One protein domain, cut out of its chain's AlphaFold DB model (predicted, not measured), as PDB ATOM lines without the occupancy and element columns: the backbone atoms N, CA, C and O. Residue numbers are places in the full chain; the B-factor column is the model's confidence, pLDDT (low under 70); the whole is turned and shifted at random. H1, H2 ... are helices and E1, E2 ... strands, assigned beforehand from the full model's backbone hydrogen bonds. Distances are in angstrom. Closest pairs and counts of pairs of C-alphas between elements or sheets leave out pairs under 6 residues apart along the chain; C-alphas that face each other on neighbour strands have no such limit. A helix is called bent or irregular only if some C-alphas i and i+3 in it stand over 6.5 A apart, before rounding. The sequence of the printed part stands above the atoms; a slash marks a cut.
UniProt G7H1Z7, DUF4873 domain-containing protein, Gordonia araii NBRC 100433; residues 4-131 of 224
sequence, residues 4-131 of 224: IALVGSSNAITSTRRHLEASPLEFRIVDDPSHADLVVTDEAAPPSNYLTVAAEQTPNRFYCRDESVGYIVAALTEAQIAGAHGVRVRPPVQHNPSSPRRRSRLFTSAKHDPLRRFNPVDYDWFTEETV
ATOM      1  N   ILE A   4     150.983  98.061  94.031       97.50
ATOM      2  CA  ILE A   4     150.412  99.345  93.613       97.50
ATOM      3  C   ILE A   4     151.472 100.442  93.717       97.50
ATOM      4  O   ILE A   4     152.088 100.610  94.766       97.50
ATOM      5  N   ALA A   5     151.636 101.243  92.669       97.94
ATOM      6  CA  ALA A   5     152.377 102.499  92.735       97.94
ATOM      7  C   ALA A   5     151.414 103.683  92.783       97.94
ATOM      8  O   ALA A   5     150.482 103.780  91.984       97.94
ATOM      9  N   LEU A   6     151.665 104.607  93.708       97.94
ATOM     10  CA  LEU A   6     150.947 105.874  93.810       97.94
ATOM     11  C   LEU A   6     151.895 106.994  93.375       97.94
ATOM     12  O   LEU A   6     152.827 107.333  94.102       97.94
ATOM     13  N   VAL A   7     151.665 107.542  92.187       97.38
ATOM     14  CA  VAL A   7     152.534 108.520  91.528       97.38
ATOM     15  C   VAL A   7     151.887 109.900  91.582       97.38
ATOM     16  O   VAL A   7     150.715 110.060  91.252       97.38
ATOM     17  N   GLY A   8     152.666 110.900  91.986       94.69
ATOM     18  CA  GLY A   8     152.201 112.277  92.128       94.69
ATOM     19  C   GLY A   8     152.103 112.729  93.582       94.69
ATOM     20  O   GLY A   8     152.413 111.990  94.516       94.69
ATOM     21  N   SER A   9     151.706 113.983  93.772       94.62
ATOM     22  CA  SER A   9     151.709 114.655  95.081       94.62
ATOM     23  C   SER A   9     150.405 115.389  95.387       94.62
ATOM     24  O   SER A   9     150.345 116.183  96.325       94.62
ATOM     25  N   SER A  10     149.359 115.168  94.591       97.00
ATOM     26  CA  SER A  10     148.040 115.743  94.841       97.00
ATOM     27  C   SER A  10     147.400 115.240  96.144       97.00
ATOM     28  O   SER A  10     147.752 114.196  96.713       97.00
ATOM     29  N   ASN A  11     146.381 115.975  96.600       97.50
ATOM     30  CA  ASN A  11     145.534 115.546  97.712       97.50
ATOM     31  C   ASN A  11     144.811 114.231  97.401       97.50
ATOM     32  O   ASN A  11     144.683 113.398  98.294       97.50
ATOM     33  N   ALA A  12     144.402 114.014  96.148       97.19
ATOM     34  CA  ALA A  12     143.776 112.775  95.704       97.19
ATOM     35  C   ALA A  12     144.692 111.558  95.926       97.19
ATOM     36  O   ALA A  12     144.265 110.568  96.518       97.19
ATOM     37  N   ILE A  13     145.976 111.656  95.556       98.06
ATOM     38  CA  ILE A  13     146.971 110.593  95.782       98.06
ATOM     39  C   ILE A  13     147.201 110.351  97.275       98.06
ATOM     40  O   ILE A  13     147.179 109.208  97.735       98.06
ATOM     41  N   THR A  14     147.347 111.427  98.051       97.75
ATOM     42  CA  THR A  14     147.521 111.340  99.511       97.75
ATOM     43  C   THR A  14     146.299 110.711 100.193       97.75
ATOM     44  O   THR A  14     146.437 109.918 101.125       97.75
ATOM     45  N   SER A  15     145.093 111.036  99.722       97.94
ATOM     46  CA  SER A  15     143.835 110.487 100.229       97.94
ATOM     47  C   SER A  15     143.695 109.003  99.888       97.94
ATOM     48  O   SER A  15     143.421 108.197 100.777       97.94
ATOM     49  N   THR A  16     143.979 108.617  98.639       97.81
ATOM     50  CA  THR A  16     144.015 107.211  98.208       97.81
ATOM     51  C   THR A  16     144.984 106.403  99.066       97.81
ATOM     52  O   THR A  16     144.589 105.374  99.607       97.81
ATOM     53  N   ARG A  17     146.213 106.899  99.285       97.69
ATOM     54  CA  ARG A  17     147.199 106.253 100.168       97.69
ATOM     55  C   ARG A  17     146.633 106.002 101.565       97.69
ATOM     56  O   ARG A  17     146.647 104.869 102.030       97.69
ATOM     57  N   ARG A  18     146.064 107.037 102.193       97.56
ATOM     58  CA  ARG A  18     145.466 106.939 103.533       97.56
ATOM     59  C   ARG A  18     144.340 105.905 103.594       97.56
ATOM     60  O   ARG A  18     144.215 105.203 104.591       97.56
ATOM     61  N   HIS A  19     143.515 105.815 102.552       97.50
ATOM     62  CA  HIS A  19     142.449 104.816 102.474       97.50
ATOM     63  C   HIS A  19     142.986 103.385 102.374       97.50
ATOM     64  O   HIS A  19     142.433 102.500 103.021       97.50
ATOM     65  N   LEU A  20     144.052 103.161 101.598       96.06
ATOM     66  CA  LEU A  20     144.693 101.848 101.498       96.06
ATOM     67  C   LEU A  20     145.365 101.454 102.819       96.06
ATOM     68  O   LEU A  20     145.179 100.335 103.278       96.06
ATOM     69  N   GLU A  21     146.073 102.382 103.467       95.31
ATOM     70  CA  GLU A  21     146.726 102.159 104.767       95.31
ATOM     71  C   GLU A  21     145.722 101.899 105.904       95.31
ATOM     72  O   GLU A  21     146.021 101.161 106.840       95.31
ATOM     73  N   ALA A  22     144.527 102.492 105.834       95.88
ATOM     74  CA  ALA A  22     143.451 102.268 106.800       95.88
ATOM     75  C   ALA A  22     142.588 101.029 106.488       95.88
ATOM     76  O   ALA A  22     141.671 100.714 107.252       95.88
ATOM     77  N   SER A  23     142.826 100.358 105.360       94.25
ATOM     78  CA  SER A  23     142.063  99.184 104.950       94.25
ATOM     79  C   SER A  23     142.433  97.956 105.790       94.25
ATOM     80  O   SER A  23     143.592  97.793 106.161       94.25
ATOM     81  N   PRO A  24     141.487  97.037 106.056       93.81
ATOM     82  CA  PRO A  24     141.813  95.731 106.627       93.81
ATOM     83  C   PRO A  24     142.529  94.793 105.636       93.81
ATOM     84  O   PRO A  24     143.005  93.738 106.048       93.81
ATOM     85  N   LEU A  25     142.566  95.130 104.340       92.62
ATOM     86  CA  LEU A  25     143.304  94.371 103.331       92.62
ATOM     87  C   LEU A  25     144.762  94.828 103.275       92.62
ATOM     88  O   LEU A  25     145.043  96.024 103.273       92.62
ATOM     89  N   GLU A  26     145.682  93.874 103.160       92.81
ATOM     90  CA  GLU A  26     147.105  94.164 102.992       92.81
ATOM     91  C   GLU A  26     147.407  94.556 101.539       92.81
ATOM     92  O   GLU A  26     147.256  93.746 100.626       92.81
ATOM     93  N   PHE A  27     147.849  95.795 101.321       92.94
ATOM     94  CA  PHE A  27     148.287  96.285 100.014       92.94
ATOM     95  C   PHE A  27     149.800  96.465  99.987       92.94
ATOM     96  O   PHE A  27     150.378  97.070 100.891       92.94
ATOM     97  N   ARG A  28     150.447  96.027  98.903       95.06
ATOM     98  CA  ARG A  28     151.868  96.301  98.679       95.06
ATOM     99  C   ARG A  28     152.028  97.590  97.887       95.06
ATOM    100  O   ARG A  28     151.825  97.594  96.677       95.06
ATOM    101  N   ILE A  29     152.412  98.671  98.560       95.56
ATOM    102  CA  ILE A  29     152.662  99.966  97.914       95.56
ATOM    103  C   ILE A  29     154.157 100.106  97.603       95.56
ATOM    104  O   ILE A  29     154.991  99.877  98.478       95.56
ATOM    105  N   VAL A  30     154.490 100.482  96.369       95.06
ATOM    106  CA  VAL A  30     155.867 100.717  95.903       95.06
ATOM    107  C   VAL A  30     156.027 102.135  95.360       95.06
ATOM    108  O   VAL A  30     155.068 102.736  94.877       95.06
ATOM    109  N   ASP A  31     157.247 102.667  95.432       90.56
ATOM    110  CA  ASP A  31     157.555 104.014  94.933       90.56
ATOM    111  C   ASP A  31     157.847 104.028  93.426       90.56
ATOM    112  O   ASP A  31     157.529 104.994  92.735       90.56
ATOM    113  N   ASP A  32     158.439 102.950  92.905       91.06
ATOM    114  CA  ASP A  32     158.778 102.822  91.490       91.06
ATOM    115  C   ASP A  32     157.627 102.157  90.710       91.06
ATOM    116  O   ASP A  32     157.354 100.968  90.919       91.06
ATOM    117  N   PRO A  33     156.967 102.875  89.780       91.00
ATOM    118  CA  PRO A  33     155.860 102.330  89.004       91.00
ATOM    119  C   PRO A  33     156.261 101.184  88.069       91.00
ATOM    120  O   PRO A  33     155.379 100.444  87.645       91.00
ATOM    121  N   SER A  34     157.547 101.002  87.746       88.69
ATOM    122  CA  SER A  34     157.998  99.876  86.913       88.69
ATOM    123  C   SER A  34     157.892  98.517  87.614       88.69
ATOM    124  O   SER A  34     157.862  97.482  86.950       88.69
ATOM    125  N   HIS A  35     157.783  98.523  88.945       89.69
ATOM    126  CA  HIS A  35     157.624  97.335  89.781       89.69
ATOM    127  C   HIS A  35     156.176  97.127  90.258       89.69
ATOM    128  O   HIS A  35     155.936  96.274  91.112       89.69
ATOM    129  N   ALA A  36     155.221  97.921  89.765       93.25
ATOM    130  CA  ALA A  36     153.825  97.847  90.171       93.25
ATOM    131  C   ALA A  36     152.960  97.117  89.140       93.25
ATOM    132  O   ALA A  36     153.091  97.331  87.937       93.25
ATOM    133  N   ASP A  37     152.013  96.325  89.638       94.06
ATOM    134  CA  ASP A  37     150.941  95.738  88.837       94.06
ATOM    135  C   ASP A  37     149.957  96.824  88.384       94.06
ATOM    136  O   ASP A  37     149.476  96.812  87.254       94.06
ATOM    137  N   LEU A  38     149.673  97.784  89.275       97.50
ATOM    138  CA  LEU A  38     148.761  98.902  89.044       97.50
ATOM    139  C   LEU A  38     149.404 100.237  89.426       97.50
ATOM    140  O   LEU A  38     150.008 100.377  90.486       97.50
ATOM    141  N   VAL A  39     149.201 101.256  88.597       98.44
ATOM    142  CA  VAL A  39     149.677 102.622  88.830       98.44
ATOM    143  C   VAL A  39     148.485 103.555  88.994       98.44
ATOM    144  O   VAL A  39     147.633 103.646  88.115       98.44
ATOM    145  N   VAL A  40     148.447 104.305  90.088       98.44
ATOM    146  CA  VAL A  40     147.522 105.427  90.272       98.44
ATOM    147  C   VAL A  40     148.314 106.714  90.138       98.44
ATOM    148  O   VAL A  40     149.307 106.893  90.836       98.44
ATOM    149  N   THR A  41     147.888 107.604  89.251       98.25
ATOM    150  CA  THR A  41     148.576 108.868  88.960       98.25
ATOM    151  C   THR A  41     147.627 110.055  89.089       98.25
ATOM    152  O   THR A  41     146.430 109.901  88.854       98.25
ATOM    153  N   ASP A  42     148.132 111.236  89.442       97.44
ATOM    154  CA  ASP A  42     147.373 112.498  89.398       97.44
ATOM    155  C   ASP A  42     147.480 113.247  88.059       97.44
ATOM    156  O   ASP A  42     146.951 114.351  87.900       97.44
ATOM    157  N   GLU A  43     148.116 112.627  87.064       97.38
ATOM    158  CA  GLU A  43     148.107 113.098  85.684       97.38
ATOM    159  C   GLU A  43     146.680 113.196  85.121       97.38
ATOM    160  O   GLU A  43     145.757 112.465  85.494       97.38
ATOM    161  N   ALA A  44     146.488 114.092  84.153       96.00
ATOM    162  CA  ALA A  44     145.220 114.180  83.451       96.00
ATOM    163  C   ALA A  44     144.986 112.927  82.592       96.00
ATOM    164  O   ALA A  44     145.830 112.558  81.775       96.00
ATOM    165  N   ALA A  45     143.801 112.324  82.728       95.88
ATOM    166  CA  ALA A  45     143.381 111.237  81.856       95.88
ATOM    167  C   ALA A  45     143.422 111.657  80.369       95.88
ATOM    168  O   ALA A  45     143.073 112.799  80.044       95.88
ATOM    169  N   PRO A  46     143.793 110.743  79.454       94.31
ATOM    170  CA  PRO A  46     143.785 111.002  78.019       94.31
ATOM    171  C   PRO A  46     142.403 111.428  77.496       94.31
ATOM    172  O   PRO A  46     141.389 111.105  78.113       94.31
ATOM    173  N   PRO A  47     142.307 112.070  76.314       92.31
ATOM    174  CA  PRO A  47     141.025 112.528  75.768       92.31
ATOM    175  C   PRO A  47     139.978 111.419  75.578       92.31
ATOM    176  O   PRO A  47     138.801 111.634  75.855       92.31
ATOM    177  N   SER A  48     140.398 110.230  75.130       91.88
ATOM    178  CA  SER A  48     139.555 109.031  75.149       91.88
ATOM    179  C   SER A  48     139.803 108.295  76.458       91.88
ATOM    180  O   SER A  48     140.900 107.788  76.683       91.88
ATOM    181  N   ASN A  49     138.815 108.303  77.343       94.38
ATOM    182  CA  ASN A  49     138.913 107.705  78.667       94.38
ATOM    183  C   ASN A  49     137.539 107.219  79.132       94.38
ATOM    184  O   ASN A  49     136.502 107.573  78.567       94.38
ATOM    185  N   TYR A  50     137.556 106.435  80.197       94.00
ATOM    186  CA  TYR A  50     136.388 106.037  80.949       94.00
ATOM    187  C   TYR A  50     136.314 106.825  82.253       94.00
ATOM    188  O   TYR A  50     137.204 106.722  83.099       94.00
ATOM    189  N   LEU A  51     135.255 107.630  82.397       93.25
ATOM    190  CA  LEU A  51     134.931 108.433  83.587       93.25
ATOM    191  C   LEU A  51     136.088 109.289  84.130       93.25
ATOM    192  O   LEU A  51     136.101 109.630  85.306       93.25
ATOM    193  N   THR A  52     137.065 109.640  83.293       95.31
ATOM    194  CA  THR A  52     138.331 110.295  83.665       95.31
ATOM    195  C   THR A  52     139.224 109.506  84.625       95.31
ATOM    196  O   THR A  52     140.218 110.056  85.083       95.31
ATOM    197  N   VAL A  53     138.913 108.229  84.889       96.75
ATOM    198  CA  VAL A  53     139.648 107.380  85.842       96.75
ATOM    199  C   VAL A  53     140.495 106.308  85.183       96.75
ATOM    200  O   VAL A  53     141.467 105.876  85.779       96.75
ATOM    201  N   ALA A  54     140.171 105.866  83.971       96.81
ATOM    202  CA  ALA A  54     140.916 104.814  83.280       96.81
ATOM    203  C   ALA A  54     140.889 105.043  81.773       96.81
ATOM    204  O   ALA A  54     140.033 105.775  81.271       96.81
ATOM    205  N   ALA A  55     141.800 104.411  81.038       94.38
ATOM    206  CA  ALA A  55     141.745 104.435  79.586       94.38
ATOM    207  C   ALA A  55     142.256 103.127  78.969       94.38
ATOM    208  O   ALA A  55     143.288 102.597  79.372       94.38
ATOM    209  N   GLU A  56     141.528 102.618  77.981       89.12
ATOM    210  CA  GLU A  56     141.739 101.337  77.304       89.12
ATOM    211  C   GLU A  56     143.126 101.222  76.659       89.12
ATOM    212  O   GLU A  56     143.710 100.136  76.640       89.12
ATOM    213  N   GLN A  57     143.666 102.345  76.189       89.81
ATOM    214  CA  GLN A  57     144.989 102.482  75.584       89.81
ATOM    215  C   GLN A  57     146.143 102.593  76.596       89.81
ATOM    216  O   GLN A  57     147.306 102.500  76.211       89.81
ATOM    217  N   THR A  58     145.845 102.811  77.878       92.56
ATOM    218  CA  THR A  58     146.830 102.831  78.970       92.56
ATOM    219  C   THR A  58     146.387 101.848  80.054       92.56
ATOM    220  O   THR A  58     145.872 102.284  81.089       92.56
ATOM    221  N   PRO A  59     146.521 100.528  79.816       92.88
ATOM    222  CA  PRO A  59     146.181  99.520  80.814       92.88
ATOM    223  C   PRO A  59     147.038  99.688  82.072       92.88
ATOM    224  O   PRO A  59     148.071 100.361  82.056       92.88
ATOM    225  N   ASN A  60     146.593  99.074  83.166       95.12
ATOM    226  CA  ASN A  60     147.249  99.091  84.474       95.12
ATOM    227  C   ASN A  60     147.372 100.484  85.108       95.12
ATOM    228  O   ASN A  60     148.041 100.635  86.127       95.12
ATOM    229  N   ARG A  61     146.727 101.510  84.538       97.94
ATOM    230  CA  ARG A  61     146.795 102.887  85.026       97.94
ATOM    231  C   ARG A  61     145.417 103.443  85.361       97.94
ATOM    232  O   ARG A  61     144.519 103.443  84.519       97.94
ATOM    233  N   PHE A  62     145.304 103.995  86.566       98.31
ATOM    234  CA  PHE A  62     144.185 104.821  86.999       98.31
ATOM    235  C   PHE A  62     144.608 106.286  87.152       98.31
ATOM    236  O   PHE A  62     145.682 106.583  87.673       98.31
ATOM    237  N   TYR A  63     143.741 107.199  86.731       98.38
ATOM    238  CA  TYR A  63     143.918 108.645  86.835       98.38
ATOM    239  C   TYR A  63     143.047 109.167  87.977       98.38
ATOM    240  O   TYR A  63     141.823 109.052  87.943       98.38
ATOM    241  N   CYS A  64     143.678 109.700  89.015       97.94
ATOM    242  CA  CYS A  64     143.040 110.030  90.276       97.94
ATOM    243  C   CYS A  64     142.863 111.536  90.442       97.94
ATOM    244  O   CYS A  64     143.816 112.311  90.451       97.94
ATOM    245  N   ARG A  65     141.607 111.933  90.624       96.81
ATOM    246  CA  ARG A  65     141.158 113.260  91.061       96.81
ATOM    247  C   ARG A  65     140.384 113.153  92.369       96.81
ATOM    248  O   ARG A  65     139.934 112.059  92.728       96.81
ATOM    249  N   ASP A  66     140.181 114.279  93.042       96.38
ATOM    250  CA  ASP A  66     139.518 114.341  94.350       96.38
ATOM    251  C   ASP A  66     138.136 113.658  94.337       96.38
ATOM    252  O   ASP A  66     137.817 112.877  95.233       96.38
ATOM    253  N   GLU A  67     137.343 113.859  93.281       94.25
ATOM    254  CA  GLU A  67     136.018 113.252  93.104       94.25
ATOM    255  C   GLU A  67     136.046 111.733  92.857       94.25
ATOM    256  O   GLU A  67     135.047 111.046  93.069       94.25
ATOM    257  N   SER A  68     137.186 111.195  92.425       96.44
ATOM    258  CA  SER A  68     137.338 109.791  92.022       96.44
ATOM    259  C   SER A  68     137.984 108.902  93.085       96.44
ATOM    260  O   SER A  68     138.006 107.686  92.909       96.44
ATOM    261  N   VAL A  69     138.487 109.468  94.192       97.62
ATOM    262  CA  VAL A  69     139.225 108.719  95.229       97.62
ATOM    263  C   VAL A  69     138.438 107.496  95.701       97.62
ATOM    264  O   VAL A  69     138.962 106.388  95.691       97.62
ATOM    265  N   GLY A  70     137.158 107.666  96.045       96.81
ATOM    266  CA  GLY A  70     136.321 106.551  96.502       96.81
ATOM    267  C   GLY A  70     136.129 105.460  95.442       96.81
ATOM    268  O   GLY A  70     136.133 104.275  95.770       96.81
ATOM    269  N   TYR A  71     136.014 105.851  94.170       97.06
ATOM    270  CA  TYR A  71     135.903 104.916  93.050       97.06
ATOM    271  C   TYR A  71     137.204 104.127  92.858       97.06
ATOM    272  O   TYR A  71     137.171 102.907  92.716       97.06
ATOM    273  N   ILE A  72     138.350 104.810  92.892       97.88
ATOM    274  CA  ILE A  72     139.667 104.194  92.701       97.88
ATOM    275  C   ILE A  72     140.009 103.275  93.869       97.88
ATOM    276  O   ILE A  72     140.447 102.155  93.643       97.88
ATOM    277  N   VAL A  73     139.740 103.679  95.112       97.94
ATOM    278  CA  VAL A  73     139.930 102.812  96.285       97.94
ATOM    279  C   VAL A  73     139.096 101.533  96.162       97.94
ATOM    280  O   VAL A  73     139.602 100.447  96.448       97.94
ATOM    281  N   ALA A  74     137.850 101.629  95.691       97.38
ATOM    282  CA  ALA A  74     137.022 100.453  95.430       97.38
ATOM    283  C   ALA A  74     137.598  99.571  94.303       97.38
ATOM    284  O   ALA A  74     137.615  98.353  94.448       97.38
ATOM    285  N   ALA A  75     138.137 100.168  93.235       97.12
ATOM    286  CA  ALA A  75     138.795  99.434  92.153       97.12
ATOM    287  C   ALA A  75     140.066  98.698  92.614       97.12
ATOM    288  O   ALA A  75     140.270  97.541  92.267       97.12
ATOM    289  N   LEU A  76     140.904  99.337  93.434       97.69
ATOM    290  CA  LEU A  76     142.105  98.710  94.000       97.69
ATOM    291  C   LEU A  76     141.752  97.611  95.008       97.69
ATOM    292  O   LEU A  76     142.429  96.590  95.072       97.69
ATOM    293  N   THR A  77     140.673  97.804  95.769       96.38
ATOM    294  CA  THR A  77     140.127  96.785  96.674       96.38
ATOM    295  C   THR A  77     139.694  95.545  95.898       96.38
ATOM    296  O   THR A  77     140.068  94.440  96.278       96.38
ATOM    297  N   GLU A  78     138.967  95.722  94.791       95.38
ATOM    298  CA  GLU A  78     138.605  94.621  93.895       95.38
ATOM    299  C   GLU A  78     139.849  93.912  93.354       95.38
ATOM    300  O   GLU A  78     139.939  92.692  93.445       95.38
ATOM    301  N   ALA A  79     140.837  94.673  92.866       94.19
ATOM    302  CA  ALA A  79     142.088  94.121  92.355       94.19
ATOM    303  C   ALA A  79     142.778  93.220  93.387       94.19
ATOM    304  O   ALA A  79     143.171  92.100  93.072       94.19
ATOM    305  N   GLN A  80     142.867  93.687  94.633       94.31
ATOM    306  CA  GLN A  80     143.485  92.940  95.722       94.31
ATOM    307  C   GLN A  80     142.688  91.686  96.097       94.31
ATOM    308  O   GLN A  80     143.293  90.640  96.326       94.31
ATOM    309  N   ILE A  81     141.353  91.766  96.144       92.25
ATOM    310  CA  ILE A  81     140.482  90.609  96.415       92.25
ATOM    311  C   ILE A  81     140.620  89.560  95.305       92.25
ATOM    312  O   ILE A  81     140.706  88.370  95.598       92.25
ATOM    313  N   ALA A  82     140.679  89.999  94.048       88.81
ATOM    314  CA  ALA A  82     140.845  89.134  92.885       88.81
ATOM    315  C   ALA A  82     142.285  88.616  92.705       88.81
ATOM    316  O   ALA A  82     142.523  87.761  91.854       88.81
ATOM    317  N   GLY A  83     143.261  89.142  93.454       90.44
ATOM    318  CA  GLY A  83     144.678  88.844  93.238       90.44
ATOM    319  C   GLY A  83     145.173  89.290  91.858       90.44
ATOM    320  O   GLY A  83     146.005  88.615  91.250       90.44
ATOM    321  N   ALA A  84     144.639  90.396  91.340       90.44
ATOM    322  CA  ALA A  84     144.953  90.896  90.012       90.44
ATOM    323  C   ALA A  84     146.385  91.450  89.942       90.44
ATOM    324  O   ALA A  84     146.816  92.204  90.814       90.44
ATOM    325  N   HIS A  85     147.090  91.114  88.867       89.56
ATOM    326  CA  HIS A  85     148.386  91.660  88.463       89.56
ATOM    327  C   HIS A  85     148.265  92.615  87.257       89.56
ATOM    328  O   HIS A  85     149.253  93.018  86.649       89.56
ATOM    329  N   GLY A  86     147.038  92.985  86.889       89.62
ATOM    330  CA  GLY A  86     146.773  94.000  85.881       89.62
ATOM    331  C   GLY A  86     145.285  94.279  85.711       89.62
ATOM    332  O   GLY A  86     144.426  93.541  86.199       89.62
ATOM    333  N   VAL A  87     144.973  95.352  84.991       93.75
ATOM    334  CA  VAL A  87     143.597  95.746  84.687       93.75
ATOM    335  C   VAL A  87     143.513  96.509  83.371       93.75
ATOM    336  O   VAL A  87     144.387  97.308  83.026       93.75
ATOM    337  N   ARG A  88     142.410  96.333  82.649       92.69
ATOM    338  CA  ARG A  88     142.065  97.160  81.494       92.69
ATOM    339  C   ARG A  88     140.588  97.509  81.530       92.69
ATOM    340  O   ARG A  88     139.754  96.641  81.744       92.69
ATOM    341  N   VAL A  89     140.237  98.772  81.297       90.31
ATOM    342  CA  VAL A  89     138.827  99.106  81.059       90.31
ATOM    343  C   VAL A  89     138.374  98.486  79.740       90.31
ATOM    344  O   VAL A  89     139.077  98.562  78.730       90.31
ATOM    345  N   ARG A  90     137.194  97.867  79.738       87.00
ATOM    346  CA  ARG A  90     136.679  97.151  78.570       87.00
ATOM    347  C   ARG A  90     136.435  98.129  77.413       87.00
ATOM    348  O   ARG A  90     135.705  99.107  77.607       87.00
ATOM    349  N   PRO A  91     136.932  97.861  76.189       83.81
ATOM    350  CA  PRO A  91     136.731  98.762  75.051       83.81
ATOM    351  C   PRO A  91     135.256  99.126  74.792       83.81
ATOM    352  O   PRO A  91     134.959 100.307  74.604       83.81
ATOM    353  N   PRO A  92     134.284  98.185  74.862       81.75
ATOM    354  CA  PRO A  92     132.872  98.535  74.714       81.75
ATOM    355  C   PRO A  92     132.363  99.501  75.790       81.75
ATOM    356  O   PRO A  92     131.485 100.306  75.507       81.75
ATOM    357  N   VAL A  93     132.907  99.436  77.008       85.25
ATOM    358  CA  VAL A  93     132.496 100.287  78.134       85.25
ATOM    359  C   VAL A  93     133.035 101.707  77.971       85.25
ATOM    360  O   VAL A  93     132.290 102.663  78.175       85.25
ATOM    361  N   GLN A  94     134.288 101.864  77.530       88.44
ATOM    362  CA  GLN A  94     134.857 103.181  77.225       88.44
ATOM    363  C   GLN A  94     134.182 103.840  76.014       88.44
ATOM    364  O   GLN A  94     133.873 105.030  76.051       88.44
ATOM    365  N   HIS A  95     133.953 103.089  74.932       82.38
ATOM    366  CA  HIS A  95     133.417 103.646  73.685       82.38
ATOM    367  C   HIS A  95     131.892 103.765  73.663       82.38
ATOM    368  O   HIS A  95     131.352 104.571  72.906       82.38
ATOM    369  N   ASN A  96     131.192 102.983  74.481       78.81
ATOM    370  CA  ASN A  96     129.742 103.020  74.602       78.81
ATOM    371  C   ASN A  96     129.337 103.002  76.084       78.81
ATOM    372  O   ASN A  96     128.732 102.029  76.550       78.81
ATOM    373  N   PRO A  97     129.687 104.057  76.847       65.38
ATOM    374  CA  PRO A  97     129.366 104.115  78.261       65.38
ATOM    375  C   PRO A  97     127.854 104.011  78.420       65.38
ATOM    376  O   PRO A  97     127.099 104.740  77.769       65.38
ATOM    377  N   SER A  98     127.419 103.073  79.265       58.47
ATOM    378  CA  SER A  98     126.012 102.781  79.526       58.47
ATOM    379  C   SER A  98     125.227 104.076  79.725       58.47
ATOM    380  O   SER A  98     125.306 104.709  80.777       58.47
ATOM    381  N   SER A  99     124.447 104.482  78.722       51.94
ATOM    382  CA  SER A  99     123.547 105.617  78.888       51.94
ATOM    383  C   SER A  99     122.527 105.225  79.960       51.94
ATOM    384  O   SER A  99     121.972 104.119  79.872       51.94
ATOM    385  N   PRO A 100     122.275 106.053  80.994       51.97
ATOM    386  CA  PRO A 100     121.334 105.693  82.041       51.97
ATOM    387  C   PRO A 100     119.994 105.376  81.381       51.97
ATOM    388  O   PRO A 100     119.356 106.244  80.780       51.97
ATOM    389  N   ARG A 101     119.581 104.102  81.450       45.41
ATOM    390  CA  ARG A 101     118.264 103.667  80.980       45.41
ATOM    391  C   ARG A 101     117.251 104.632  81.587       45.41
ATOM    392  O   ARG A 101     117.175 104.725  82.811       45.41
ATOM    393  N   ARG A 102     116.491 105.344  80.742       43.00
ATOM    394  CA  ARG A 102     115.348 106.183  81.135       43.00
ATOM    395  C   ARG A 102     114.327 105.316  81.885       43.00
ATOM    396  O   ARG A 102     113.337 104.868  81.314       43.00
ATOM    397  N   ARG A 103     114.564 105.047  83.167       44.47
ATOM    398  CA  ARG A 103     113.558 104.503  84.069       44.47
ATOM    399  C   ARG A 103     112.601 105.646  84.386       44.47
ATOM    400  O   ARG A 103     113.005 106.634  84.977       44.47
ATOM    401  N   SER A 104     111.372 105.491  83.892       45.38
ATOM    402  CA  SER A 104     110.107 106.078  84.355       45.38
ATOM    403  C   SER A 104     110.157 107.486  84.977       45.38
ATOM    404  O   SER A 104     110.633 107.688  86.092       45.38
ATOM    405  N   ARG A 105     109.554 108.449  84.267       44.34
ATOM    406  CA  ARG A 105     109.330 109.855  84.658       44.34
ATOM    407  C   ARG A 105     108.316 110.016  85.810       44.34
ATOM    408  O   ARG A 105     107.325 110.719  85.644       44.34
ATOM    409  N   LEU A 106     108.526 109.372  86.953       52.97
ATOM    410  CA  LEU A 106     107.617 109.510  88.103       52.97
ATOM    411  C   LEU A 106     108.292 109.948  89.404       52.97
ATOM    412  O   LEU A 106     107.587 110.301  90.342       52.97
ATOM    413  N   PHE A 107     109.623 110.029  89.455       53.62
ATOM    414  CA  PHE A 107     110.336 110.519  90.635       53.62
ATOM    415  C   PHE A 107     111.495 111.428  90.227       53.62
ATOM    416  O   PHE A 107     112.074 111.279  89.150       53.62
ATOM    417  N   THR A 108     111.765 112.425  91.066       49.06
ATOM    418  CA  THR A 108     112.759 113.484  90.880       49.06
ATOM    419  C   THR A 108     114.080 112.941  90.331       49.06
ATOM    420  O   THR A 108     114.687 112.025  90.880       49.06
ATOM    421  N   SER A 109     114.512 113.511  89.203       49.72
ATOM    422  CA  SER A 109     115.736 113.155  88.482       49.72
ATOM    423  C   SER A 109     116.974 113.540  89.296       49.72
ATOM    424  O   SER A 109     117.614 114.556  89.022       49.72
ATOM    425  N   ALA A 110     117.321 112.748  90.311       58.81
ATOM    426  CA  ALA A 110     118.628 112.833  90.943       58.81
ATOM    427  C   ALA A 110     119.689 112.605  89.858       58.81
ATOM    428  O   ALA A 110     119.647 111.596  89.149       58.81
ATOM    429  N   LYS A 111     120.603 113.569  89.680       61.81
ATOM    430  CA  LYS A 111     121.722 113.438  88.740       61.81
ATOM    431  C   LYS A 111     122.485 112.160  89.096       61.81
ATOM    432  O   LYS A 111     122.955 112.017  90.223       61.81
ATOM    433  N   HIS A 112     122.537 111.214  88.164       69.56
ATOM    434  CA  HIS A 112     123.314 109.995  88.330       69.56
ATOM    435  C   HIS A 112     124.794 110.369  88.261       69.56
ATOM    436  O   HIS A 112     125.256 110.816  87.214       69.56
ATOM    437  N   ASP A 113     125.499 110.242  89.381       80.88
ATOM    438  CA  ASP A 113     126.951 110.368  89.430       80.88
ATOM    439  C   ASP A 113     127.570 108.969  89.247       80.88
ATOM    440  O   ASP A 113     127.428 108.129  90.144       80.88
ATOM    441  N   PRO A 114     128.202 108.685  88.094       82.38
ATOM    442  CA  PRO A 114     128.769 107.371  87.807       82.38
ATOM    443  C   PRO A 114     129.982 107.038  88.692       82.38
ATOM    444  O   PRO A 114     130.254 105.861  88.909       82.38
ATOM    445  N   LEU A 115     130.670 108.034  89.267       88.12
ATOM    446  CA  LEU A 115     131.797 107.801  90.182       88.12
ATOM    447  C   LEU A 115     131.341 107.350  91.574       88.12
ATOM    448  O   LEU A 115     132.124 106.801  92.345       88.12
ATOM    449  N   ARG A 116     130.055 107.518  91.900       85.69
ATOM    450  CA  ARG A 116     129.511 107.154  93.214       85.69
ATOM    451  C   ARG A 116     129.497 105.645  93.468       85.69
ATOM    452  O   ARG A 116     129.415 105.226  94.622       85.69
ATOM    453  N   ARG A 117     129.517 104.820  92.416       83.62
ATOM    454  CA  ARG A 117     129.509 103.360  92.543       83.62
ATOM    455  C   ARG A 117     130.470 102.731  91.545       83.62
ATOM    456  O   ARG A 117     130.194 102.704  90.352       83.62
ATOM    457  N   PHE A 118     131.544 102.160  92.073       91.94
ATOM    458  CA  PHE A 118     132.427 101.290  91.315       91.94
ATOM    459  C   PHE A 118     131.681 100.041  90.819       91.94
ATOM    460  O   PHE A 118     130.844  99.476  91.534       91.94
ATOM    461  N   ASN A 119     131.977  99.638  89.584       89.00
ATOM    462  CA  ASN A 119     131.413  98.458  88.950       89.00
ATOM    463  C   ASN A 119     132.549  97.580  88.393       89.00
ATOM    464  O   ASN A 119     133.156  97.952  87.388       89.00
ATOM    465  N   PRO A 120     132.837  96.418  89.003       88.50
ATOM    466  CA  PRO A 120     133.981  95.596  88.611       88.50
ATOM    467  C   PRO A 120     133.867  95.044  87.186       88.50
ATOM    468  O   PRO A 120     134.893  94.835  86.548       88.50
ATOM    469  N   VAL A 121     132.647  94.877  86.645       85.12
ATOM    470  CA  VAL A 121     132.429  94.329  85.288       85.12
ATOM    471  C   VAL A 121     132.762  95.301  84.152       85.12
ATOM    472  O   VAL A 121     132.697  94.920  82.977       85.12
ATOM    473  N   ASP A 122     133.071  96.555  84.489       88.62
ATOM    474  CA  ASP A 122     133.532  97.563  83.534       88.62
ATOM    475  C   ASP A 122     134.989  97.314  83.105       88.62
ATOM    476  O   ASP A 122     135.445  97.858  82.096       88.62
ATOM    477  N   TYR A 123     135.700  96.467  83.852       91.94
ATOM    478  CA  TYR A 123     137.112  96.168  83.687       91.94
ATOM    479  C   TYR A 123     137.332  94.679  83.421       91.94
ATOM    480  O   TYR A 123     136.601  93.826  83.923       91.94
ATOM    481  N   ASP A 124     138.365  94.392  82.639       89.44
ATOM    482  CA  ASP A 124     138.992  93.082  82.548       89.44
ATOM    483  C   ASP A 124     140.144  93.057  83.567       89.44
ATOM    484  O   ASP A 124     141.042  93.904  83.514       89.44
ATOM    485  N   TRP A 125     140.094  92.121  84.517       90.31
ATOM    486  CA  TRP A 125     141.102  91.938  85.567       90.31
ATOM    487  C   TRP A 125     142.043  90.809  85.170       90.31
ATOM    488  O   TRP A 125     141.589  89.698  84.912       90.31
ATOM    489  N   PHE A 126     143.346  91.076  85.130       83.69
ATOM    490  CA  PHE A 126     144.346  90.053  84.835       83.69
ATOM    491  C   PHE A 126     144.786  89.410  86.150       83.69
ATOM    492  O   PHE A 126     145.498  90.029  86.933       83.69
ATOM    493  N   THR A 127     144.298  88.206  86.433       83.62
ATOM    494  CA  THR A 127     144.639  87.383  87.608       83.62
ATOM    495  C   THR A 127     145.498  86.190  87.194       83.62
ATOM    496  O   THR A 127     145.646  85.937  86.003       83.62
ATOM    497  N   GLU A 128     146.056  85.424  88.138       68.00
ATOM    498  CA  GLU A 128     146.796  84.185  87.809       68.00
ATOM    499  C   GLU A 128     145.969  83.214  86.943       68.00
ATOM    500  O   GLU A 128     146.495  82.602  86.019       68.00
ATOM    501  N   GLU A 129     144.655  83.149  87.171       57.72
ATOM    502  CA  GLU A 129     143.707  82.368  86.358       57.72
ATOM    503  C   GLU A 129     143.427  83.004  84.984       57.72
ATOM    504  O   GLU A 129     143.034  82.319  84.042       57.72
ATOM    505  N   THR A 130     143.653  84.315  84.864       54.66
ATOM    506  CA  THR A 130     143.527  85.101  83.627       54.66
ATOM    507  C   THR A 130     144.872  85.292  82.930       54.66
ATOM    508  O   THR A 130     144.947  86.072  81.980       54.66
ATOM    509  N   VAL A 131     145.939  84.591  83.347       48.50
ATOM    510  CA  VAL A 131     147.104  84.404  82.478       48.50
ATOM    511  C   VAL A 131     146.550  83.750  81.223       48.50
ATOM    512  O   VAL A 131     146.293  82.547  81.186       48.50
TER     513      VAL A 131
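Overview. This is residues 4 to 131 of the 224 residues of the protein "DUF4873 domain-containing protein" of Gordonia araii NBRC 100433 (UniProt G7H1Z7). A twisted parallel sheet of four strands has two helices, H1 and H2, packed side by side over one face. A small ribbon, E5 and E6, packs beside E4 and the end of H2, while residues 101 to 111 stick out as a long loop. The printed part has 128 residues, with three named helices and six named strands that follow each other along the chain as E1 H1 E2 E3 E4 H2 E5 H3 E6; the parallel sheet runs E2 E1 E3 E4, and E5 and E6 are antiparallel. The class is mixed, helices and strands, with under half of the residues in named elements; the whole is compact, with a radius of gyration of the C-alphas of 15.2 A and spans of 50 by 33 by 31 A.

Along the chain. E1, residues 4 to 7, begins at C-alpha 4 (150.412, 99.345, 93.613). H1, residues 11 to 21, is 15.2 A long. E2 is residues 28 to 30, E3 38 to 41 and E4 58 to 63, 10.2 A. H2, residues 66 to 82, is 25.3 A long and irregular: C-alphas 67 and 70 are 7.5 A apart. E5 is residues 86 to 89, H3 91 to 95, and E6 123 to 126, ending at C-alpha 126 (144.346, 90.053, 84.835).

Arrangement. E1 and E3 are parallel, N 5 to O 38 being 2.9 A. H1 and H2 are on the same face, along the strands, at heights of 9.5 and 8.9 A over the sheet. They touch, H2 with residues 66 to 73 alone, closest at the C-alphas of Ala 12 and Asp 66, 4.7 A, with a shallow tilt of 31 degrees, the same way. The closest C-alphas of E4 and E5, Pro 59 and Arg 88, are 4.8 A apart. Between E5 and E6, N 124 and O 88 are 2.8 A apart. Every O i to N i+4 pair is within hydrogen-bond range in H1 and H3, and 11 of 13 in H2. H3 and H2 are apart.

Size, cuts and confidence. The C-alphas farthest apart, Asp 32 and Leu 106, are 51.7 A apart. The printed part has no cut; the links E3 to E4 and H3 to E6 are long. Residues 97 to 112 and 128 to 131 have pLDDT under 70.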